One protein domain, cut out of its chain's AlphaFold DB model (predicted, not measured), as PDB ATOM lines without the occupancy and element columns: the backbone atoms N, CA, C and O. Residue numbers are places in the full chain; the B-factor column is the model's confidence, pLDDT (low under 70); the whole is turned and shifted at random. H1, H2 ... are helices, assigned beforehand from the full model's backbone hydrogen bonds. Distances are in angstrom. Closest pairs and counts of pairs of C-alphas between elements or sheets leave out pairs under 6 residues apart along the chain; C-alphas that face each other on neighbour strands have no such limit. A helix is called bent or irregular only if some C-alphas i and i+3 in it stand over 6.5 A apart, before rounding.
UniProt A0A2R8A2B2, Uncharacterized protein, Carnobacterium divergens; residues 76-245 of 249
ATOM      1  N   PHE A  76     -26.675 -25.157  17.485       92.88
ATOM      2  CA  PHE A  76     -25.558 -25.640  16.687       92.88
ATOM      3  C   PHE A  76     -26.073 -26.444  15.499       92.88
ATOM      4  O   PHE A  76     -25.718 -26.157  14.362       92.88
ATOM      5  N   THR A  77     -26.961 -27.411  15.738       91.06
ATOM      6  CA  THR A  77     -27.523 -28.240  14.658       91.06
ATOM      7  C   THR A  77     -28.323 -27.433  13.635       91.06
ATOM      8  O   THR A  77     -28.311 -27.784  12.460       91.06
ATOM      9  N   GLU A  78     -28.983 -26.353  14.056       90.19
ATOM     10  CA  GLU A  78     -29.765 -25.472  13.177       90.19
ATOM     11  C   GLU A  78     -28.889 -24.519  12.355       90.19
ATOM     12  O   GLU A  78     -29.249 -24.190  11.231       90.19
ATOM     13  N   THR A  79     -27.728 -24.111  12.880       89.44
ATOM     14  CA  THR A  79     -26.834 -23.134  12.223       89.44
ATOM     15  C   THR A  79     -25.568 -23.756  11.627       89.44
ATOM     16  O   THR A  79     -24.715 -23.049  11.094       89.44
ATOM     17  N   ARG A  80     -25.422 -25.088  11.684       86.88
ATOM     18  CA  ARG A  80     -24.216 -25.811  11.242       86.88
ATOM     19  C   ARG A  80     -23.841 -25.520   9.789       86.88
ATOM     20  O   ARG A  80     -22.661 -25.379   9.487       86.88
ATOM     21  N   ALA A  81     -24.832 -25.433   8.903       87.25
ATOM     22  CA  ALA A  81     -24.600 -25.164   7.484       87.25
ATOM     23  C   ALA A  81     -23.963 -23.783   7.245       87.25
ATOM     24  O   ALA A  81     -23.133 -23.648   6.350       87.25
ATOM     25  N   ASP A  82     -24.304 -22.793   8.073       89.44
ATOM     26  CA  ASP A  82     -23.833 -21.412   7.926       89.44
ATOM     27  C   ASP A  82     -22.431 -21.202   8.512       89.44
ATOM     28  O   ASP A  82     -21.686 -20.335   8.058       89.44
ATOM     29  N   ARG A  83     -22.058 -21.994   9.524       86.62
ATOM     30  CA  ARG A  83     -20.769 -21.884  10.231       86.62
ATOM     31  C   ARG A  83     -19.613 -22.566   9.500       86.62
ATOM     32  O   ARG A  83     -18.459 -22.214   9.710       86.62
ATOM     33  N   GLY A  84     -19.921 -23.505   8.608       87.69
ATOM     34  CA  GLY A  84     -18.924 -24.329   7.936       87.69
ATOM     35  C   GLY A  84     -18.459 -25.510   8.792       87.69
ATOM     36  O   GLY A  84     -18.810 -25.655   9.961       87.69
ATOM     37  N   SER A  85     -17.703 -26.407   8.162       93.06
ATOM     38  CA  SER A  85     -17.268 -27.682   8.749       93.06
ATOM     39  C   SER A  85     -15.835 -28.042   8.372       93.06
ATOM     40  O   SER A  85     -15.437 -29.196   8.485       93.06
ATOM     41  N   LYS A  86     -15.047 -27.081   7.877       93.69
ATOM     42  CA  LYS A  86     -13.764 -27.355   7.218       93.69
ATOM     43  C   LYS A  86     -12.806 -28.134   8.117       93.69
ATOM     44  O   LYS A  86     -12.196 -29.107   7.661       93.69
ATOM     45  N   ARG A  87     -12.666 -27.724   9.380       94.31
ATOM     46  CA  ARG A  87     -11.775 -28.396  10.330       94.31
ATOM     47  C   ARG A  87     -12.301 -29.776  10.678       94.31
ATOM     48  O   ARG A  87     -11.545 -30.748  10.653       94.31
ATOM     49  N   PHE A  88     -13.598 -29.878  10.959       95.44
ATOM     50  CA  PHE A  88     -14.202 -31.154  11.310       95.44
ATOM     51  C   PHE A  88     -14.186 -32.160  10.147       95.44
ATOM     52  O   PHE A  88     -13.829 -33.311  10.371       95.44
ATOM     53  N   ASP A  89     -14.440 -31.736   8.910       95.94
ATOM     54  CA  ASP A  89     -14.404 -32.587   7.713       95.94
ATOM     55  C   ASP A  89     -12.994 -33.149   7.463       95.94
ATOM     56  O   ASP A  89     -12.818 -34.317   7.102       95.94
ATOM     57  N   ALA A  90     -11.958 -32.331   7.676       96.31
ATOM     58  CA  ALA A  90     -10.573 -32.790   7.621       96.31
ATOM     59  C   ALA A  90     -10.268 -33.799   8.740       96.31
ATOM     60  O   ALA A  90      -9.558 -34.784   8.520       96.31
ATOM     61  N   TYR A  91     -10.834 -33.587   9.929       96.12
ATOM     62  CA  TYR A  91     -10.690 -34.502  11.051       96.12
ATOM     63  C   TYR A  91     -11.440 -35.828  10.853       96.12
ATOM     64  O   TYR A  91     -10.893 -36.879  11.179       96.12
ATOM     65  N   GLU A  92     -12.629 -35.833  10.246       95.19
ATOM     66  CA  GLU A  92     -13.335 -37.068   9.872       95.19
ATOM     67  C   GLU A  92     -12.492 -37.912   8.911       95.19
ATOM     68  O   GLU A  92     -12.310 -39.114   9.126       95.19
ATOM     69  N   LYS A  93     -11.894 -37.276   7.897       95.19
ATOM     70  CA  LYS A  93     -10.972 -37.953   6.978       95.19
ATOM     71  C   LYS A  93      -9.734 -38.476   7.699       95.19
ATOM     72  O   LYS A  93      -9.314 -39.596   7.413       95.19
ATOM     73  N   TYR A  94      -9.173 -37.719   8.638       94.31
ATOM     74  CA  TYR A  94      -8.063 -38.187   9.468       94.31
ATOM     75  C   TYR A  94      -8.453 -39.425  10.294       94.31
ATOM     76  O   TYR A  94      -7.728 -40.421  10.295       94.31
ATOM     77  N   LEU A  95      -9.623 -39.410  10.942       90.75
ATOM     78  CA  LEU A  95     -10.112 -40.540  11.731       90.75
ATOM     79  C   LEU A  95     -10.265 -41.809  10.883       90.75
ATOM     80  O   LEU A  95      -9.867 -42.884  11.324       90.75
ATOM     81  N   GLN A  96     -10.795 -41.679   9.667       89.69
ATOM     82  CA  GLN A  96     -11.003 -42.807   8.757       89.69
ATOM     83  C   GLN A  96      -9.692 -43.335   8.164       89.69
ATOM     84  O   GLN A  96      -9.443 -44.536   8.178       89.69
ATOM     85  N   ASN A  97      -8.848 -42.442   7.641       87.81
ATOM     86  CA  ASN A  97      -7.699 -42.830   6.819       87.81
ATOM     87  C   ASN A  97      -6.414 -43.055   7.626       87.81
ATOM     88  O   ASN A  97      -5.536 -43.776   7.161       87.81
ATOM     89  N   VAL A  98      -6.289 -42.444   8.808       87.00
ATOM     90  CA  VAL A  98      -5.075 -42.526   9.640       87.00
ATOM     91  C   VAL A  98      -5.340 -43.307  10.917       87.00
ATOM     92  O   VAL A  98      -4.615 -44.251  11.223       87.00
ATOM     93  N   ALA A  99      -6.393 -42.953  11.658       82.75
ATOM     94  CA  ALA A  99      -6.716 -43.635  12.913       82.75
ATOM     95  C   ALA A  99      -7.499 -44.949  12.714       82.75
ATOM     96  O   ALA A  99      -7.633 -45.722  13.660       82.75
ATOM     97  N   GLY A 100      -7.975 -45.226  11.496       82.88
ATOM     98  CA  GLY A 100      -8.618 -46.490  11.129       82.88
ATOM     99  C   GLY A 100     -10.035 -46.671  11.678       82.88
ATOM    100  O   GLY A 100     -10.502 -47.803  11.781       82.88
ATOM    101  N   TYR A 101     -10.725 -45.588  12.048       81.88
ATOM    102  CA  TYR A 101     -12.118 -45.663  12.485       81.88
ATOM    103  C   TYR A 101     -13.052 -45.949  11.306       81.88
ATOM    104  O   TYR A 101     -12.939 -45.347  10.239       81.88
ATOM    105  N   SER A 102     -14.042 -46.818  11.521       82.44
ATOM    106  CA  SER A 102     -15.095 -47.042  10.528       82.44
ATOM    107  C   SER A 102     -15.992 -45.807  10.374       82.44
ATOM    108  O   SER A 102     -16.192 -45.034  11.315       82.44
ATOM    109  N   SER A 103     -16.605 -45.642   9.201       83.44
ATOM    110  CA  SER A 103     -17.516 -44.520   8.925       83.44
ATOM    111  C   SER A 103     -18.695 -44.438   9.897       83.44
ATOM    112  O   SER A 103     -19.136 -43.339  10.233       83.44
ATOM    113  N   ASN A 104     -19.180 -45.581  10.395       79.44
ATOM    114  CA  ASN A 104     -20.239 -45.612  11.405       79.44
ATOM    115  C   ASN A 104     -19.762 -44.994  12.720       79.44
ATOM    116  O   ASN A 104     -20.461 -44.177  13.305       79.44
ATOM    117  N   VAL A 105     -18.550 -45.336  13.154       80.75
ATOM    118  CA  VAL A 105     -17.988 -44.836  14.412       80.75
ATOM    119  C   VAL A 105     -17.719 -43.342  14.318       80.75
ATOM    120  O   VAL A 105     -18.085 -42.600  15.223       80.75
ATOM    121  N   VAL A 106     -17.167 -42.880  13.193       86.25
ATOM    122  CA  VAL A 106     -16.974 -41.445  12.939       86.25
ATOM    123  C   VAL A 106     -18.309 -40.698  12.956       86.25
ATOM    124  O   VAL A 106     -18.418 -39.674  13.627       86.25
ATOM    125  N   THR A 107     -19.352 -41.246  12.323       86.12
ATOM    126  CA  THR A 107     -20.713 -40.686  12.385       86.12
ATOM    127  C   THR A 107     -21.231 -40.607  13.825       86.12
ATOM    128  O   THR A 107     -21.777 -39.580  14.228       86.12
ATOM    129  N   THR A 108     -21.028 -41.641  14.643       84.31
ATOM    130  CA  THR A 108     -21.459 -41.636  16.049       84.31
ATOM    131  C   THR A 108     -20.717 -40.597  16.886       84.31
ATOM    132  O   THR A 108     -21.343 -39.886  17.678       84.31
ATOM    133  N   ILE A 109     -19.403 -40.454  16.686       87.62
ATOM    134  CA  ILE A 109     -18.604 -39.385  17.301       87.62
ATOM    135  C   ILE A 109     -19.168 -38.028  16.881       87.62
ATOM    136  O   ILE A 109     -19.438 -37.181  17.732       87.62
ATOM    137  N   SER A 110     -19.404 -37.840  15.582       90.75
ATOM    138  CA  SER A 110     -19.951 -36.610  15.012       90.75
ATOM    139  C   SER A 110     -21.275 -36.224  15.679       90.75
ATOM    140  O   SER A 110     -21.378 -35.125  16.226       90.75
ATOM    141  N   ASN A 111     -22.239 -37.145  15.734       89.06
ATOM    142  CA  ASN A 111     -23.562 -36.919  16.325       89.06
ATOM    143  C   ASN A 111     -23.499 -36.671  17.842       89.06
ATOM    144  O   ASN A 111     -24.211 -35.821  18.380       89.06
ATOM    145  N   SER A 112     -22.618 -37.385  18.545       86.81
ATOM    146  CA  SER A 112     -22.401 -37.170  19.979       86.81
ATOM    147  C   SER A 112     -21.819 -35.782  20.248       86.81
ATOM    148  O   SER A 112     -22.223 -35.112  21.197       86.81
ATOM    149  N   MET A 113     -20.907 -35.307  19.395       90.75
ATOM    150  CA  MET A 113     -20.360 -33.956  19.528       90.75
ATOM    151  C   MET A 113     -21.371 -32.882  19.127       90.75
ATOM    152  O   MET A 113     -21.401 -31.854  19.788       90.75
ATOM    153  N   ASP A 114     -22.251 -33.115  18.147       91.19
ATOM    154  CA  ASP A 114     -23.367 -32.196  17.831       91.19
ATOM    155  C   ASP A 114     -24.282 -32.004  19.045       91.19
ATOM    156  O   ASP A 114     -24.727 -30.900  19.364       91.19
ATOM    157  N   THR A 115     -24.510 -33.100  19.766       88.00
ATOM    158  CA  THR A 115     -25.296 -33.121  20.997       88.00
ATOM    159  C   THR A 115     -24.631 -32.276  22.087       88.00
ATOM    160  O   THR A 115     -25.295 -31.456  22.720       88.00
ATOM    161  N   ILE A 116     -23.312 -32.399  22.274       89.19
ATOM    162  CA  ILE A 116     -22.550 -31.564  23.220       89.19
ATOM    163  C   ILE A 116     -22.498 -30.101  22.759       89.19
ATOM    164  O   ILE A 116     -22.671 -29.208  23.585       89.19
ATOM    165  N   MET A 117     -22.316 -29.842  21.461       92.19
ATOM    166  CA  MET A 117     -22.285 -28.494  20.886       92.19
ATOM    167  C   MET A 117     -23.584 -27.734  21.167       92.19
ATOM    168  O   MET A 117     -23.549 -26.588  21.600       92.19
ATOM    169  N   ASN A 118     -24.736 -28.392  21.035       91.12
ATOM    170  CA  ASN A 118     -26.017 -27.790  21.404       91.12
ATOM    171  C   ASN A 118     -26.103 -27.412  22.894       91.12
ATOM    172  O   ASN A 118     -26.908 -26.554  23.242       91.12
ATOM    173  N   ASN A 119     -25.304 -28.024  23.775       87.44
ATOM    174  CA  ASN A 119     -25.306 -27.775  25.224       87.44
ATOM    175  C   ASN A 119     -24.236 -26.777  25.701       87.44
ATOM    176  O   ASN A 119     -24.303 -26.302  26.839       87.44
ATOM    177  N   ILE A 120     -23.267 -26.431  24.854       88.31
ATOM    178  CA  ILE A 120     -22.401 -25.267  25.077       88.31
ATOM    179  C   ILE A 120     -23.084 -24.016  24.500       88.31
ATOM    180  O   ILE A 120     -24.098 -24.121  23.813       88.31
ATOM    181  N   GLY A 121     -22.620 -22.816  24.854       87.62
ATOM    182  CA  GLY A 121     -23.294 -21.595  24.395       87.62
ATOM    183  C   GLY A 121     -22.968 -21.245  22.946       87.62
ATOM    184  O   GLY A 121     -21.957 -21.675  22.402       87.62
ATOM    185  N   ASP A 122     -23.824 -20.469  22.301       90.44
ATOM    186  CA  ASP A 122     -23.552 -20.003  20.946       90.44
ATOM    187  C   ASP A 122     -22.558 -18.825  20.993       90.44
ATOM    188  O   ASP A 122     -22.899 -17.794  21.572       90.44
ATOM    189  N   PRO A 123     -21.357 -18.919  20.386       89.06
ATOM    190  CA  PRO A 123     -20.388 -17.820  20.368       89.06
ATOM    191  C   PRO A 123     -20.875 -16.578  19.598       89.06
ATOM    192  O   PRO A 123     -20.319 -15.502  19.783       89.06
ATOM    193  N   ASN A 124     -21.921 -16.698  18.771       87.88
ATOM    194  CA  ASN A 124     -22.552 -15.575  18.066       87.88
ATOM    195  C   ASN A 124     -23.725 -14.961  18.851       87.88
ATOM    196  O   ASN A 124     -24.365 -14.015  18.376       87.88
ATOM    197  N   PHE A 125     -24.050 -15.499  20.031       87.00
ATOM    198  CA  PHE A 125     -25.081 -14.933  20.887       87.00
ATOM    199  C   PHE A 125     -24.639 -13.562  21.407       87.00
ATOM    200  O   PHE A 125     -23.539 -13.397  21.917       87.00
ATOM    201  N   GLN A 126     -25.521 -12.568  21.294       82.44
ATOM    202  CA  GLN A 126     -25.222 -11.171  21.639       82.44
ATOM    203  C   GLN A 126     -25.110 -10.909  23.153       82.44
ATOM    204  O   GLN A 126     -24.772  -9.799  23.554       82.44
ATOM    205  N   GLY A 127     -25.449 -11.886  23.996       83.00
ATOM    206  CA  GLY A 127     -25.371 -11.773  25.451       83.00
ATOM    207  C   GLY A 127     -24.286 -12.654  26.058       83.00
ATOM    208  O   GLY A 127     -23.763 -13.564  25.419       83.00
ATOM    209  N   ASP A 128     -24.006 -12.428  27.337       78.88
ATOM    210  CA  ASP A 128     -23.077 -13.267  28.084       78.88
ATOM    211  C   ASP A 128     -23.664 -14.657  28.330       78.88
ATOM    212  O   ASP A 128     -24.848 -14.826  28.648       78.88
ATOM    213  N   PHE A 129     -22.808 -15.671  28.270       81.06
ATOM    214  CA  PHE A 129     -23.169 -17.013  28.688       81.06
ATOM    215  C   PHE A 129     -22.030 -17.686  29.450       81.06
ATOM    216  O   PHE A 129     -20.848 -17.521  29.168       81.06
ATOM    217  N   SER A 130     -22.404 -18.505  30.430       83.00
ATOM    218  CA  SER A 130     -21.481 -19.378  31.147       83.00
ATOM    219  C   SER A 130     -22.133 -20.746  31.278       83.00
ATOM    220  O   SER A 130     -23.056 -20.940  32.068       83.00
ATOM    221  N   LYS A 131     -21.692 -21.692  30.446       83.19
ATOM    222  CA  LYS A 131     -22.174 -23.075  30.456       83.19
ATOM    223  C   LYS A 131     -21.105 -23.970  31.064       83.19
ATOM    224  O   LYS A 131     -19.937 -23.902  30.693       83.19
ATOM    225  N   LYS A 132     -21.514 -24.804  32.017       81.94
ATOM    226  CA  LYS A 132     -20.673 -25.828  32.639       81.94
ATOM    227  C   LYS A 132     -21.375 -27.163  32.467       81.94
ATOM    228  O   LYS A 132     -22.574 -27.254  32.703       81.94
ATOM    229  N   GLY A 133     -20.621 -28.173  32.066       81.50
ATOM    230  CA  GLY A 133     -21.131 -29.519  31.859       81.50
ATOM    231  C   GLY A 133     -20.054 -30.549  32.155       81.50
ATOM    232  O   GLY A 133     -18.862 -30.240  32.127       81.50
ATOM    233  N   LEU A 134     -20.492 -31.769  32.448       82.25
ATOM    234  CA  LEU A 134     -19.626 -32.922  32.635       82.25
ATOM    235  C   LEU A 134     -19.962 -33.946  31.557       82.25
ATOM    236  O   LEU A 134     -21.092 -34.419  31.477       82.25
ATOM    237  N   VAL A 135     -18.969 -34.285  30.740       79.69
ATOM    238  CA  VAL A 135     -19.089 -35.339  29.733       79.69
ATOM    239  C   VAL A 135     -18.394 -36.579  30.278       79.69
ATOM    240  O   VAL A 135     -17.195 -36.554  30.553       79.69
ATOM    241  N   ILE A 136     -19.154 -37.660  30.439       74.25
ATOM    242  CA  ILE A 136     -18.646 -38.955  30.892       74.25
ATOM    243  C   ILE A 136     -18.669 -39.900  29.693       74.25
ATOM    244  O   ILE A 136     -19.693 -40.048  29.039       74.25
ATOM    245  N   GLY A 137     -17.530 -40.525  29.401       66.50
ATOM    246  CA  GLY A 137     -17.402 -41.515  28.334       66.50
ATOM    247  C   GLY A 137     -16.645 -42.743  28.817       66.50
ATOM    248  O   GLY A 137     -15.724 -42.628  29.638       66.50
ATOM    249  N   ASP A 138     -17.004 -43.908  28.280       57.75
ATOM    250  CA  ASP A 138     -16.405 -45.194  28.637       57.75
ATOM    251  C   ASP A 138     -14.886 -45.226  28.352       57.75
ATOM    252  O   ASP A 138     -14.363 -44.445  27.546       57.75
ATOM    253  N   VAL A 139     -14.123 -46.059  29.062       42.75
ATOM    254  CA  VAL A 139     -12.654 -46.188  28.989       42.75
ATOM    255  C   VAL A 139     -12.169 -46.468  27.564       42.75
ATOM    256  O   VAL A 139     -11.132 -45.927  27.182       42.75
ATOM    257  N   GLN A 140     -12.957 -47.175  26.754       48.00
ATOM    258  CA  GLN A 140     -12.618 -47.533  25.371       48.00
ATOM    259  C   GLN A 140     -13.246 -46.621  24.302       48.00
ATOM    260  O   GLN A 140     -12.974 -46.776  23.118       48.00
ATOM    261  N   SER A 141     -14.009 -45.596  24.697       55.28
ATOM    262  CA  SER A 141     -14.808 -44.771  23.772       55.28
ATOM    263  C   SER A 141     -14.024 -43.804  22.865       55.28
ATOM    264  O   SER A 141     -14.612 -42.936  22.220       55.28
ATOM    265  N   GLY A 142     -12.689 -43.873  22.852       62.62
ATOM    266  CA  GLY A 142     -11.873 -42.917  22.104       62.62
ATOM    267  C   GLY A 142     -11.957 -41.488  22.657       62.62
ATOM    268  O   GLY A 142     -11.992 -40.537  21.884       62.62
ATOM    269  N   LYS A 143     -11.960 -41.307  23.992       74.44
ATOM    270  CA  LYS A 143     -12.098 -39.996  24.675       74.44
ATOM    271  C   LYS A 143     -11.274 -38.863  24.054       74.44
ATOM    272  O   LYS A 143     -11.770 -37.748  23.912       74.44
ATOM    273  N   THR A 144     -10.015 -39.140  23.698       72.62
ATOM    274  CA  THR A 144      -9.154 -38.140  23.053       72.62
ATOM    275  C   THR A 144      -9.658 -37.756  21.670       72.62
ATOM    276  O   THR A 144      -9.702 -36.575  21.344       72.62
ATOM    277  N   GLY A 145     -10.099 -38.739  20.886       80.62
ATOM    278  CA  GLY A 145     -10.687 -38.496  19.579       80.62
ATOM    279  C   GLY A 145     -11.964 -37.654  19.661       80.62
ATOM    280  O   GLY A 145     -12.141 -36.739  18.857       80.62
ATOM    281  N   ASN A 146     -12.791 -37.904  20.681       83.75
ATOM    282  CA  ASN A 146     -14.044 -37.184  20.920       83.75
ATOM    283  C   ASN A 146     -13.816 -35.716  21.284       83.75
ATOM    284  O   ASN A 146     -14.435 -34.842  20.684       83.75
ATOM    285  N   PHE A 147     -12.913 -35.404  22.222       87.31
ATOM    286  CA  PHE A 147     -12.697 -33.992  22.551       87.31
ATOM    287  C   PHE A 147     -12.034 -33.235  21.389       87.31
ATOM    288  O   PHE A 147     -12.356 -32.072  21.186       87.31
ATOM    289  N   ILE A 148     -11.176 -33.874  20.580       91.62
ATOM    290  CA  ILE A 148     -10.620 -33.242  19.370       91.62
ATOM    291  C   ILE A 148     -11.724 -33.003  18.323       91.62
ATOM    292  O   ILE A 148     -11.747 -31.947  17.695       91.62
ATOM    293  N   ALA A 149     -12.687 -33.922  18.169       93.31
ATOM    294  CA  ALA A 149     -13.875 -33.683  17.343       93.31
ATOM    295  C   ALA A 149     -14.655 -32.453  17.829       93.31
ATOM    296  O   ALA A 149     -15.012 -31.595  17.020       93.31
ATOM    297  N   LEU A 150     -14.867 -32.333  19.144       92.94
ATOM    298  CA  LEU A 150     -15.516 -31.168  19.742       92.94
ATOM    299  C   LEU A 150     -14.734 -29.876  19.477       92.94
ATOM    300  O   LEU A 150     -15.336 -28.871  19.119       92.94
ATOM    301  N   MET A 151     -13.404 -29.901  19.606       93.50
ATOM    302  CA  MET A 151     -12.545 -28.745  19.318       93.50
ATOM    303  C   MET A 151     -12.671 -28.278  17.869       93.50
ATOM    304  O   MET A 151     -12.802 -27.080  17.635       93.50
ATOM    305  N   ASN A 152     -12.647 -29.208  16.907       95.31
ATOM    306  CA  ASN A 152     -12.816 -28.885  15.490       95.31
ATOM    307  C   ASN A 152     -14.180 -28.220  15.240       95.31
ATOM    308  O   ASN A 152     -14.218 -27.139  14.659       95.31
ATOM    309  N   LYS A 153     -15.276 -28.788  15.770       94.56
ATOM    310  CA  LYS A 153     -16.627 -28.206  15.636       94.56
ATOM    311  C   LYS A 153     -16.773 -26.855  16.328       94.56
ATOM    312  O   LYS A 153     -17.427 -25.964  15.794       94.56
ATOM    313  N   ALA A 154     -16.174 -26.690  17.506       93.06
ATOM    314  CA  ALA A 154     -16.178 -25.424  18.227       93.06
ATOM    315  C   ALA A 154     -15.427 -24.343  17.438       93.06
ATOM    316  O   ALA A 154     -15.957 -23.251  17.246       93.06
ATOM    317  N   ALA A 155     -14.236 -24.657  16.925       92.31
ATOM    318  CA  ALA A 155     -13.454 -23.732  16.112       92.31
ATOM    319  C   ALA A 155     -14.194 -23.334  14.824       92.31
ATOM    320  O   ALA A 155     -14.341 -22.141  14.573       92.31
ATOM    321  N   ASP A 156     -14.748 -24.307  14.085       93.00
ATOM    322  CA  ASP A 156     -15.612 -24.046  12.920       93.00
ATOM    323  C   ASP A 156     -16.820 -23.161  13.302       93.00
ATOM    324  O   ASP A 156     -17.286 -22.344  12.519       93.00
ATOM    325  N   SER A 157     -17.309 -23.261  14.544       92.00
ATOM    326  CA  SER A 157     -18.460 -22.484  15.021       92.00
ATOM    327  C   SER A 157     -18.148 -21.059  15.477       92.00
ATOM    328  O   SER A 157     -19.087 -20.362  15.865       92.00
ATOM    329  N   GLY A 158     -16.883 -20.630  15.458       89.88
ATOM    330  CA  GLY A 158     -16.467 -19.286  15.874       89.88
ATOM    331  C   GLY A 158     -15.930 -19.183  17.304       89.88
ATOM    332  O   GLY A 158     -15.740 -18.078  17.808       89.88
ATOM    333  N   TYR A 159     -15.653 -20.304  17.976       89.81
ATOM    334  CA  TYR A 159     -14.920 -20.263  19.243       89.81
ATOM    335  C   TYR A 159     -13.462 -19.855  19.003       89.81
ATOM    336  O   TYR A 159     -12.717 -20.553  18.318       89.81
ATOM    337  N   ASN A 160     -13.037 -18.749  19.613       84.31
ATOM    338  CA  ASN A 160     -11.707 -18.162  19.415       84.31
ATOM    339  C   ASN A 160     -10.644 -18.643  20.425       84.31
ATOM    340  O   ASN A 160      -9.452 -18.413  20.218       84.31
ATOM    341  N   MET A 161     -11.046 -19.323  21.504       83.44
ATOM    342  CA  MET A 161     -10.142 -19.843  22.527       83.44
ATOM    343  C   MET A 161     -10.633 -21.185  23.077       83.44
ATOM    344  O   MET A 161     -11.806 -21.383  23.384       83.44
ATOM    345  N   ILE A 162      -9.697 -22.122  23.230       86.12
ATOM    346  CA  ILE A 162      -9.934 -23.445  23.807       86.12
ATOM    347  C   ILE A 162      -8.832 -23.695  24.834       86.12
ATOM    348  O   ILE A 162      -7.651 -23.656  24.489       86.12
ATOM    349  N   VAL A 163      -9.204 -23.976  26.086       84.75
ATOM    350  CA  VAL A 163      -8.240 -24.333  27.136       84.75
ATOM    351  C   VAL A 163      -8.461 -25.776  27.565       84.75
ATOM    352  O   VAL A 163      -9.552 -26.196  27.958       84.75
ATOM    353  N   ILE A 164      -7.387 -26.554  27.487       83.00
ATOM    354  CA  ILE A 164      -7.377 -27.971  27.830       83.00
ATOM    355  C   ILE A 164      -6.523 -28.125  29.074       83.00
ATOM    356  O   ILE A 164      -5.356 -27.742  29.080       83.00
ATOM    357  N   THR A 165      -7.101 -28.705  30.122       78.50
ATOM    358  CA  THR A 165      -6.348 -29.079  31.317       78.50
ATOM    359  C   THR A 165      -6.129 -30.585  31.314       78.50
ATOM    360  O   THR A 165      -7.047 -31.368  31.063       78.50
ATOM    361  N   THR A 166      -4.895 -31.009  31.559       73.62
ATOM    362  CA  THR A 166      -4.548 -32.422  31.732       73.62
ATOM    363  C   THR A 166      -4.124 -32.677  33.171       73.62
ATOM    364  O   THR A 166      -3.785 -31.748  33.900       73.62
ATOM    365  N   GLY A 167      -4.115 -33.945  33.584       72.12
ATOM    366  CA  GLY A 167      -3.513 -34.326  34.860       72.12
ATOM    367  C   GLY A 167      -2.013 -34.006  34.918       72.12
ATOM    368  O   GLY A 167      -1.387 -33.670  33.915       72.12
ATOM    369  N   THR A 168      -1.422 -34.180  36.097       72.44
ATOM    370  CA  THR A 168      -0.018 -33.839  36.398       72.44
ATOM    371  C   THR A 168       1.020 -34.754  35.735       72.44
ATOM    372  O   THR A 168       2.221 -34.502  35.817       72.44
ATOM    373  N   ILE A 169       0.588 -35.836  35.079       76.31
ATOM    374  CA  ILE A 169       1.485 -36.813  34.458       76.31
ATOM    375  C   ILE A 169       1.942 -36.298  33.089       76.31
ATOM    376  O   ILE A 169       1.242 -36.426  32.083       76.31
ATOM    377  N   GLU A 170       3.179 -35.813  33.042       74.38
ATOM    378  CA  GLU A 170       3.813 -35.226  31.855       74.38
ATOM    379  C   GLU A 170       3.780 -36.141  30.616       74.38
ATOM    380  O   GLU A 170       3.555 -35.696  29.490       74.38
ATOM    381  N   LYS A 171       3.925 -37.459  30.807       72.94
ATOM    382  CA  LYS A 171       3.828 -38.434  29.708       72.94
ATOM    383  C   LYS A 171       2.446 -38.416  29.042       72.94
ATOM    384  O   LYS A 171       2.379 -38.499  27.817       72.94
ATOM    385  N   LEU A 172       1.373 -38.314  29.830       75.38
ATOM    386  CA  LEU A 172      -0.002 -38.269  29.321       75.38
ATOM    387  C   LEU A 172      -0.304 -36.912  28.684       75.38
ATOM    388  O   LEU A 172      -0.861 -36.886  27.589       75.38
ATOM    389  N   ARG A 173       0.139 -35.806  29.302       81.12
ATOM    390  CA  ARG A 173       0.058 -34.457  28.710       81.12
ATOM    391  C   ARG A 173       0.646 -34.454  27.302       81.12
ATOM    392  O   ARG A 173      -0.012 -34.061  26.343       81.12
ATOM    393  N   ARG A 174       1.861 -34.985  27.165       76.69
ATOM    394  CA  ARG A 174       2.579 -35.047  25.892       76.69
ATOM    395  C   ARG A 174       1.887 -35.908  24.839       76.69
ATOM    396  O   ARG A 174       1.882 -35.543  23.671       76.69
ATOM    397  N   GLN A 175       1.312 -37.046  25.228       79.50
ATOM    398  CA  GLN A 175       0.535 -37.883  24.306       79.50
ATOM    399  C   GLN A 175      -0.713 -37.156  23.800       79.50
ATOM    400  O   GLN A 175      -1.004 -37.197  22.608       79.50
ATOM    401  N   THR A 176      -1.428 -36.474  24.693       80.62
ATOM    402  CA  THR A 176      -2.595 -35.661  24.333       80.62
ATOM    403  C   THR A 176      -2.200 -34.524  23.393       80.62
ATOM    404  O   THR A 176      -2.855 -34.326  22.377       80.62
ATOM    405  N   GLN A 177      -1.090 -33.841  23.677       82.75
ATOM    406  CA  GLN A 177      -0.567 -32.762  22.843       82.75
ATOM    407  C   GLN A 177      -0.216 -33.231  21.423       82.75
ATOM    408  O   GLN A 177      -0.613 -32.581  20.464       82.75
ATOM    409  N   VAL A 178       0.461 -34.374  21.272       83.75
ATOM    410  CA  VAL A 178       0.766 -34.944  19.945       83.75
ATOM    411  C   VAL A 178      -0.517 -35.240  19.168       83.75
ATOM    412  O   VAL A 178      -0.622 -34.880  18.002       83.75
ATOM    413  N   ARG A 179      -1.532 -35.814  19.825       85.31
ATOM    414  CA  ARG A 179      -2.823 -36.082  19.175       85.31
ATOM    415  C   ARG A 179      -3.554 -34.803  18.762       85.31
ATOM    416  O   ARG A 179      -4.200 -34.798  17.723       85.31
ATOM    417  N   ILE A 180      -3.451 -33.725  19.543       88.38
ATOM    418  CA  ILE A 180      -3.992 -32.402  19.176       88.38
ATOM    419  C   ILE A 180      -3.227 -31.821  17.981       88.38
ATOM    420  O   ILE A 180      -3.834 -31.281  17.059       88.38
ATOM    421  N   GLU A 181      -1.902 -31.952  17.964       87.38
ATOM    422  CA  GLU A 181      -1.066 -31.506  16.846       87.38
ATOM    423  C   GLU A 181      -1.455 -32.207  15.536       87.38
ATOM    424  O   GLU A 181      -1.619 -31.548  14.508       87.38
ATOM    425  N   GLU A 182      -1.699 -33.516  15.586       89.19
ATOM    426  CA  GLU A 182      -2.127 -34.318  14.434       89.19
ATOM    427  C   GLU A 182      -3.583 -34.048  14.027       89.19
ATOM    428  O   GLU A 182      -3.876 -33.892  12.841       89.19
ATOM    429  N   GLY A 183      -4.488 -33.992  15.008       90.19
ATOM    430  CA  GLY A 183      -5.943 -33.988  14.825       90.19
ATOM    431  C   GLY A 183      -6.612 -32.608  14.792       90.19
ATOM    432  O   GLY A 183      -7.813 -32.522  14.539       90.19
ATOM    433  N   PHE A 184      -5.880 -31.533  15.081       91.44
ATOM    434  CA  PHE A 184      -6.442 -30.180  15.144       91.44
ATOM    435  C   PHE A 184      -5.521 -29.122  14.531       91.44
ATOM    436  O   PHE A 184      -5.962 -28.375  13.660       91.44
ATOM    437  N   PHE A 185      -4.244 -29.059  14.933       87.88
ATOM    438  CA  PHE A 185      -3.324 -28.046  14.390       87.88
ATOM    439  C   PHE A 185      -2.870 -28.363  12.963       87.88
ATOM    440  O   PHE A 185      -2.685 -27.451  12.161       87.88
ATOM    441  N   GLY A 186      -2.659 -29.643  12.644       85.50
ATOM    442  CA  GLY A 186      -2.123 -30.060  11.349       85.50
ATOM    443  C   GLY A 186      -0.616 -29.819  11.195       85.50
ATOM    444  O   GLY A 186      -0.104 -29.767  10.076       85.50
ATOM    445  N   TYR A 187       0.098 -29.603  12.302       82.56
ATOM    446  CA  TYR A 187       1.552 -29.460  12.334       82.56
ATOM    447  C   TYR A 187       2.100 -29.743  13.738       82.56
ATOM    448  O   TYR A 187       1.424 -29.526  14.743       82.56
ATOM    449  N   PHE A 188       3.355 -30.186  13.798       81.44
ATOM    450  CA  PHE A 188       4.057 -30.429  15.056       81.44
ATOM    451  C   PHE A 188       4.765 -29.164  15.533       81.44
ATOM    452  O   PHE A 188       5.464 -28.500  14.764       81.44
ATOM    453  N   THR A 189       4.602 -28.837  16.811       70.56
ATOM    454  CA  THR A 189       5.157 -27.608  17.410       70.56
ATOM    455  C   THR A 189       6.532 -27.841  18.056       70.56
ATOM    456  O   THR A 189       7.307 -26.905  18.256       70.56
ATOM    457  N   ALA A 190       6.860 -29.100  18.360       66.38
ATOM    458  CA  ALA A 190       8.123 -29.536  18.949       66.38
ATOM    459  C   ALA A 190       9.179 -29.907  17.889       66.38
ATOM    460  O   ALA A 190       8.869 -30.491  16.852       66.38
ATOM    461  N   SER A 191      10.461 -29.650  18.181       56.91
ATOM    462  CA  SER A 191      11.607 -29.915  17.283       56.91
ATOM    463  C   SER A 191      12.026 -31.391  17.223       56.91
ATOM    464  O   SER A 191      13.207 -31.703  17.046       56.91
ATOM    465  N   ARG A 192      11.095 -32.332  17.403       55.75
ATOM    466  CA  ARG A 192      11.437 -33.754  17.319       55.75
ATOM    467  C   ARG A 192      11.915 -34.084  15.915       55.75
ATOM    468  O   ARG A 192      11.331 -33.644  14.926       55.75
ATOM    469  N   LYS A 193      12.983 -34.888  15.847       45.25
ATOM    470  CA  LYS A 193      13.413 -35.558  14.618       45.25
ATOM    471  C   LYS A 193      12.168 -36.090  13.912       45.25
ATOM    472  O   LYS A 193      11.394 -36.832  14.513       45.25
ATOM    473  N   ARG A 194      11.987 -35.655  12.665       48.56
ATOM    474  CA  ARG A 194      10.956 -36.080  11.711       48.56
ATOM    475  C   ARG A 194      11.087 -37.581  11.409       48.56
ATOM    476  O   ARG A 194      11.427 -37.957  10.296       48.56
ATOM    477  N   GLU A 195      10.891 -38.442  12.398       47.09
ATOM    478  CA  GLU A 195      11.022 -39.896  12.245       47.09
ATOM    479  C   GLU A 195       9.678 -40.600  12.037       47.09
ATOM    480  O   GLU A 195       9.612 -41.822  12.014       47.09
ATOM    481  N   SER A 196       8.604 -39.860  11.769       47.25
ATOM    482  CA  SER A 196       7.365 -40.460  11.286       47.25
ATOM    483  C   SER A 196       6.748 -39.587  10.203       47.25
ATOM    484  O   SER A 196       6.528 -38.393  10.406       47.25
ATOM    485  N   LYS A 197       6.460 -40.196   9.049       54.44
ATOM    486  CA  LYS A 197       5.523 -39.698   8.034       54.44
ATOM    487  C   LYS A 197       4.094 -39.707   8.615       54.44
ATOM    488  O   LYS A 197       3.231 -40.403   8.090       54.44
ATOM    489  N   SER A 198       3.862 -39.028   9.738       68.94
ATOM    490  CA  SER A 198       2.529 -38.960  10.339       68.94
ATOM    491  C   SER A 198       1.688 -38.017   9.490       68.94
ATOM    492  O   SER A 198       2.022 -36.837   9.363       68.94
ATOM    493  N   GLN A 199       0.657 -38.563   8.846       85.81
ATOM    494  CA  GLN A 199      -0.372 -37.761   8.195       85.81
ATOM    495  C   GLN A 199      -1.152 -37.016   9.278       85.81
ATOM    496  O   GLN A 199      -1.418 -37.566  10.340       85.81
ATOM    497  N   THR A 200      -1.530 -35.775   9.012       90.81
ATOM    498  CA  THR A 200      -2.269 -34.907   9.936       90.81
ATOM    499  C   THR A 200      -3.532 -34.381   9.260       90.81
ATOM    500  O   THR A 200      -3.716 -34.555   8.057       90.81
ATOM    501  N   VAL A 201      -4.390 -33.662   9.988       92.06
ATOM    502  CA  VAL A 201      -5.564 -32.992   9.392       92.06
ATOM    503  C   VAL A 201      -5.219 -32.027   8.251       92.06
ATOM    504  O   VAL A 201      -6.060 -31.778   7.386       92.06
ATOM    505  N   ARG A 202      -3.978 -31.524   8.182       91.56
ATOM    506  CA  ARG A 202      -3.527 -30.666   7.079       91.56
ATOM    507  C   ARG A 202      -3.473 -31.401   5.744       91.56
ATOM    508  O   ARG A 202      -3.829 -30.824   4.720       91.56
ATOM    509  N   ASP A 203      -3.116 -32.684   5.761       92.81
ATOM    510  CA  ASP A 203      -3.113 -33.544   4.570       92.81
ATOM    511  C   ASP A 203      -4.533 -33.817   4.045       92.81
ATOM    512  O   ASP A 203      -4.711 -34.252   2.908       92.81
ATOM    513  N   PHE A 204      -5.555 -33.515   4.853       93.50
ATOM    514  CA  PHE A 204      -6.968 -33.692   4.528       93.50
ATOM    515  C   PHE A 204      -7.717 -32.373   4.277       93.50
ATOM    516  O   PHE A 204      -8.946 -32.383   4.167       93.50
ATOM    517  N   GLY A 205      -6.990 -31.260   4.117       89.12
ATOM    518  CA  GLY A 205      -7.541 -29.974   3.677       89.12
ATOM    519  C   GLY A 205      -7.753 -28.929   4.775       89.12
ATOM    520  O   GLY A 205      -8.296 -27.865   4.479       89.12
ATOM    521  N   ASN A 206      -7.317 -29.188   6.014       89.69
ATOM    522  CA  ASN A 206      -7.275 -28.153   7.048       89.69
ATOM    523  C   ASN A 206      -6.018 -27.279   6.887       89.69
ATOM    524  O   ASN A 206      -4.932 -27.627   7.350       89.69
ATOM    525  N   ASP A 207      -6.160 -26.148   6.206       84.19
ATOM    526  CA  ASP A 207      -5.105 -25.145   6.015       84.19
ATOM    527  C   ASP A 207      -5.139 -24.021   7.069       84.19
ATOM    528  O   ASP A 207      -4.285 -23.128   7.044       84.19
ATOM    529  N   GLU A 208      -6.104 -24.052   7.992       80.50
ATOM    530  CA  GLU A 208      -6.321 -22.964   8.926       80.50
ATOM    531  C   GLU A 208      -5.269 -22.951  10.032       80.50
ATOM    532  O   GLU A 208      -4.992 -23.953  10.693       80.50
ATOM    533  N   GLN A 209      -4.704 -21.773  10.291       71.94
ATOM    534  CA  GLN A 209      -3.684 -21.626  11.318       71.94
ATOM    535  C   GLN A 209      -4.318 -21.505  12.700       71.94
ATOM    536  O   GLN A 209      -5.172 -20.658  12.946       71.94
ATOM    537  N   THR A 210      -3.852 -22.336  13.624       77.12
ATOM    538  CA  THR A 210      -4.162 -22.227  15.048       77.12
ATOM    539  C   THR A 210      -2.893 -21.852  15.792       77.12
ATOM    540  O   THR A 210      -1.861 -22.496  15.602       77.12
ATOM    541  N   LEU A 211      -2.957 -20.831  16.646       74.44
ATOM    542  CA  LEU A 211      -1.859 -20.482  17.541       74.44
ATOM    543  C   LEU A 211      -1.866 -21.419  18.753       74.44
ATOM    544  O   LEU A 211      -2.811 -21.424  19.538       74.44
ATOM    545  N   ALA A 212      -0.796 -22.192  18.921       75.19
ATOM    546  CA  ALA A 212      -0.591 -23.024  20.098       75.19
ATOM    547  C   ALA A 212       0.278 -22.285  21.127       75.19
ATOM    548  O   ALA A 212       1.411 -21.905  20.831       75.19
ATOM    549  N   LEU A 213      -0.236 -22.105  22.347       73.69
ATOM    550  CA  LEU A 213       0.514 -21.517  23.472       73.69
ATOM    551  C   LEU A 213       1.270 -22.570  24.306       73.69
ATOM    552  O   LEU A 213       1.952 -22.233  25.272       73.69
ATOM    553  N   THR A 214       1.149 -23.843  23.929       68.38
ATOM    554  CA  THR A 214       1.808 -25.007  24.532       68.38
ATOM    555  C   THR A 214       2.358 -25.916  23.435       68.38
ATOM    556  O   THR A 214       1.868 -25.902  22.305       68.38
ATOM    557  N   ASN A 215       3.371 -26.722  23.756       67.69
ATOM    558  CA  ASN A 215       3.879 -27.755  22.852       67.69
ATOM    559  C   ASN A 215       4.225 -29.062  23.578       67.69
ATOM    560  O   ASN A 215       4.152 -29.171  24.807       67.69
ATOM    561  N   ALA A 216       4.586 -30.095  22.813       63.53
ATOM    562  CA  ALA A 216       4.902 -31.415  23.364       63.53
ATOM    563  C   ALA A 216       6.129 -31.416  24.299       63.53
ATOM    564  O   ALA A 216       6.234 -32.300  25.147       63.53
ATOM    565  N   ASP A 217       7.013 -30.422  24.196       59.97
ATOM    566  CA  ASP A 217       8.249 -30.326  24.981       59.97
ATOM    567  C   ASP A 217       8.200 -29.236  26.076       59.97
ATOM    568  O   ASP A 217       9.004 -29.269  27.006       59.97
ATOM    569  N   LYS A 218       7.280 -28.267  25.988       63.47
ATOM    570  CA  LYS A 218       7.146 -27.114  26.891       63.47
ATOM    571  C   LYS A 218       5.682 -26.824  27.201       63.47
ATOM    572  O   LYS A 218       4.851 -26.724  26.296       63.47
ATOM    573  N   ASP A 219       5.403 -26.648  28.486       64.69
ATOM    574  CA  ASP A 219       4.095 -26.226  28.972       64.69
ATOM    575  C   ASP A 219       3.914 -24.700  28.883       64.69
ATOM    576  O   ASP A 219       4.852 -23.956  28.574       64.69
ATOM    577  N   PHE A 220       2.689 -24.248  29.137       68.88
ATOM    578  CA  PHE A 220       2.288 -22.852  29.090       68.88
ATOM    579  C   PHE A 220       3.157 -21.978  30.003       68.88
ATOM    580  O   PHE A 220       3.452 -22.324  31.147       68.88
ATOM    581  N   ASN A 221       3.523 -20.793  29.513       63.16
ATOM    582  CA  ASN A 221       4.200 -19.782  30.311       63.16
ATOM    583  C   ASN A 221       3.451 -18.453  30.187       63.16
ATOM    584  O   ASN A 221       3.189 -17.965  29.090       63.16
ATOM    585  N   TRP A 222       3.136 -17.857  31.336       59.53
ATOM    586  CA  TRP A 222       2.336 -16.635  31.436       59.53
ATOM    587  C   TRP A 222       2.914 -15.462  30.624       59.53
ATOM    588  O   TRP A 222       2.161 -14.629  30.127       59.53
ATOM    589  N   HIS A 223       4.237 -15.431  30.422       57.75
ATOM    590  CA  HIS A 223       4.914 -14.392  29.646       57.75
ATOM    591  C   HIS A 223       4.465 -14.358  28.176       57.75
ATOM    592  O   HIS A 223       4.550 -13.321  27.524       57.75
ATOM    593  N   TRP A 224       3.940 -15.473  27.657       56.88
ATOM    594  CA  TRP A 224       3.437 -15.562  26.289       56.88
ATOM    595  C   TRP A 224       2.115 -14.803  26.116       56.88
ATOM    596  O   TRP A 224       1.889 -14.244  25.051       56.88
ATOM    597  N   LEU A 225       1.279 -14.682  27.155       56.94
ATOM    598  CA  LEU A 225       0.028 -13.907  27.076       56.94
ATOM    599  C   LEU A 225       0.274 -12.409  26.909       56.94
ATOM    600  O   LEU A 225      -0.433 -11.751  26.148       56.94
ATOM    601  N   ALA A 226       1.300 -11.888  27.586       53.19
ATOM    602  CA  ALA A 226       1.680 -10.481  27.504       53.19
ATOM    603  C   ALA A 226       2.145 -10.085  26.091       53.19
ATOM    604  O   ALA A 226       1.942  -8.948  25.679       53.19
ATOM    605  N   LEU A 227       2.727 -11.025  25.337       50.41
ATOM    606  CA  LEU A 227       3.171 -10.808  23.956       50.41
ATOM    607  C   LEU A 227       2.019 -10.819  22.940       50.41
ATOM    608  O   LEU A 227       2.152 -10.213  21.880       50.41
ATOM    609  N   PHE A 228       0.902 -11.483  23.255       49.16
ATOM    610  CA  PHE A 228      -0.256 -11.603  22.359       49.16
ATOM    611  C   PHE A 228      -1.440 -10.707  22.748       49.16
ATOM    612  O   PHE A 228      -2.492 -10.796  22.123       49.16
ATOM    613  N   SER A 229      -1.293  -9.849  23.765       46.62
ATOM    614  CA  SER A 229      -2.379  -9.009  24.302       46.62
ATOM    615  C   SER A 229      -3.627  -9.809  24.712       46.62
ATOM    616  O   SER A 229      -4.743  -9.296  24.666       46.62
ATOM    617  N   ILE A 230      -3.449 -11.071  25.119       47.97
ATOM    618  CA  ILE A 230      -4.546 -11.945  25.547       47.97
ATOM    619  C   ILE A 230      -4.692 -11.821  27.067       47.97
ATOM    620  O   ILE A 230      -3.856 -12.314  27.824       47.97
ATOM    621  N   SER A 231      -5.777 -11.199  27.529       34.78
ATOM    622  CA  SER A 231      -6.140 -11.187  28.951       34.78
ATOM    623  C   SER A 231      -6.849 -12.489  29.324       34.78
ATOM    624  O   SER A 231      -7.980 -12.718  28.903       34.78
ATOM    625  N   VAL A 232      -6.206 -13.342  30.131       39.56
ATOM    626  CA  VAL A 232      -6.807 -14.586  30.650       39.56
ATOM    627  C   VAL A 232      -6.948 -14.497  32.168       39.56
ATOM    628  O   VAL A 232      -5.953 -14.425  32.888       39.56
ATOM    629  N   TYR A 233      -8.184 -14.531  32.668       29.84
ATOM    630  CA  TYR A 233      -8.478 -14.566  34.102       29.84
ATOM    631  C   TYR A 233      -8.671 -16.017  34.563       29.84
ATOM    632  O   TYR A 233      -9.678 -16.654  34.254       29.84
ATOM    633  N   PHE A 234      -7.713 -16.559  35.320       29.28
ATOM    634  CA  PHE A 234      -7.824 -17.902  35.896       29.28
ATOM    635  C   PHE A 234      -8.454 -17.859  37.296       29.28
ATOM    636  O   PHE A 234      -7.858 -17.359  38.244       29.28
ATOM    637  N   LEU A 235      -9.639 -18.457  37.447       23.45
ATOM    638  CA  LEU A 235     -10.194 -18.852  38.748       23.45
ATOM    639  C   LEU A 235      -9.733 -20.281  39.064       23.45
ATOM    640  O   LEU A 235     -10.247 -21.238  38.481       23.45
ATOM    641  N   SER A 236      -8.753 -20.437  39.956       23.72
ATOM    642  CA  SER A 236      -8.290 -21.757  40.406       23.72
ATOM    643  C   SER A 236      -9.399 -22.478  41.175       23.72
ATOM    644  O   SER A 236      -9.950 -21.926  42.125       23.72
ATOM    645  N   VAL A 237      -9.735 -23.700  40.761       26.67
ATOM    646  CA  VAL A 237     -10.483 -24.645  41.598       26.67
ATOM    647  C   VAL A 237      -9.828 -26.004  41.407       26.67
ATOM    648  O   VAL A 237      -9.817 -26.524  40.290       26.67
ATOM    649  N   ASP A 238      -9.265 -26.531  42.491       35.91
ATOM    650  CA  ASP A 238      -8.756 -27.895  42.595       35.91
ATOM    651  C   ASP A 238      -9.827 -28.894  42.147       35.91
ATOM    652  O   ASP A 238     -10.922 -28.902  42.707       35.91
ATOM    653  N   THR A 239      -9.524 -29.715  41.135       31.77
ATOM    654  CA  THR A 239      -9.802 -31.169  41.027       31.77
ATOM    655  C   THR A 239      -9.769 -31.675  39.575       31.77
ATOM    656  O   THR A 239      -9.850 -30.921  38.606       31.77
ATOM    657  N   ASN A 240      -9.558 -32.989  39.464       31.94
ATOM    658  CA  ASN A 240      -9.267 -33.779  38.270       31.94
ATOM    659  C   ASN A 240     -10.183 -33.510  37.059       31.94
ATOM    660  O   ASN A 240     -11.397 -33.640  37.148       31.94
ATOM    661  N   LEU A 241      -9.534 -33.243  35.917       29.16
ATOM    662  CA  LEU A 241     -10.065 -33.137  34.552       29.16
ATOM    663  C   LEU A 241     -11.255 -32.169  34.382       29.16
ATOM    664  O   LEU A 241     -12.419 -32.552  34.462       29.16
ATOM    665  N   SER A 242     -10.953 -30.911  34.046       26.05
ATOM    666  CA  SER A 242     -11.958 -29.944  33.592       26.05
ATOM    667  C   SER A 242     -11.586 -29.391  32.214       26.05
ATOM    668  O   SER A 242     -10.557 -28.738  32.037       26.05
ATOM    669  N   ILE A 243     -12.418 -29.651  31.205       31.36
ATOM    670  CA  ILE A 243     -12.357 -28.894  29.950       31.36
ATOM    671  C   ILE A 243     -12.977 -27.534  30.269       31.36
ATOM    672  O   ILE A 243     -14.162 -27.450  30.586       31.36
ATOM    673  N   ARG A 244     -12.165 -26.476  30.258       33.03
ATOM    674  CA  ARG A 244     -12.636 -25.104  30.460       33.03
ATOM    675  C   ARG A 244     -12.488 -24.372  29.141       33.03
ATOM    676  O   ARG A 244     -11.389 -24.017  28.748       33.03
ATOM    677  N   ILE A 245     -13.588 -24.162  28.439       31.41
ATOM    678  CA  ILE A 245     -13.587 -23.283  27.273       31.41
ATOM    679  C   ILE A 245     -13.721 -21.860  27.822       31.41
ATOM    680  O   ILE A 245     -14.698 -21.553  28.504       31.41
TER     681      ILE A 245
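AT A GLANCE: This is residues 76 to 245 of the 249 residues of an uncharacterized protein of Carnobacterium divergens (UniProt A0A2R8A2B2). Four helices make the core, H4 in the middle between H3 and H5, with H2 packing on these three; H1 packs on one end of H3, and little H6 on H2 and H5. Long loops surround them, H7 lies away from the other helices, and residues 226 to 231 and 233 to 238 stick out. The printed part has 170 residues with seven named helices, H1 to H7 in order, and no named strand: all helix, though under half of the residues, 77, are in named elements. It is compact, with a radius of gyration of the C-alphas of 16.2 A and spans of 46 by 41 by 32 A.

HOW THE PARTS SIT: H3, residues 103 to 119, touches H4, residues 143 to 156, at a steep tilt of 61 degrees; their closest C-alphas, of Met 113 and Leu 150, are 5.6 A apart. H3 touches H1, residues 76 to 83, with residues 114 to 118 alone, closest at C-alphas 118 and 76, 5.2 A. The hub, H2, residues 86 to 97, forms a helical hairpin with H3, at a shallow tilt of 33 degrees, only just short of steep. H2 touches H4, closest at C-alphas 88 and 152, 5.0 A. H5, residues 170 to 185, touches H4, closest at C-alphas 184 and 152, 6.5 A. H6, residues 201 to 204, touches H2, closest at C-alphas 204 and 90, 4.8 A. H7, residues 223 to 228, touches no helix. Every O i to N i+4 pair is within hydrogen-bond range in H2 and H4, against 2 of 4 in H1, 12 of 13 in H3, 11 of 12 in H5 and 1 of 2 in H7; H6 is too short for one.

IN THESE COORDINATES: H1 begins at C-alpha 76 (-25.558, -25.640, 16.687) and is irregular, with C-alphas 78 and 81 7.7 A apart. H3 is 24.6 A long, H5 20.2 A, H4 20.1 A and H2 16.6 A. H7 ends at C-alpha 228 (-0.256, -11.603, 22.359).

THE WHOLE: The farthest C-alphas, of Gly 127 and Glu 195, are 47.9 A apart. The printed part has no cut; the links from H3 to H4, H4 to H5, H5 to H6 and H6 to H7 are long. Residues 137 to 142, 190 to 198 and 214 to 245 have pLDDT under 70.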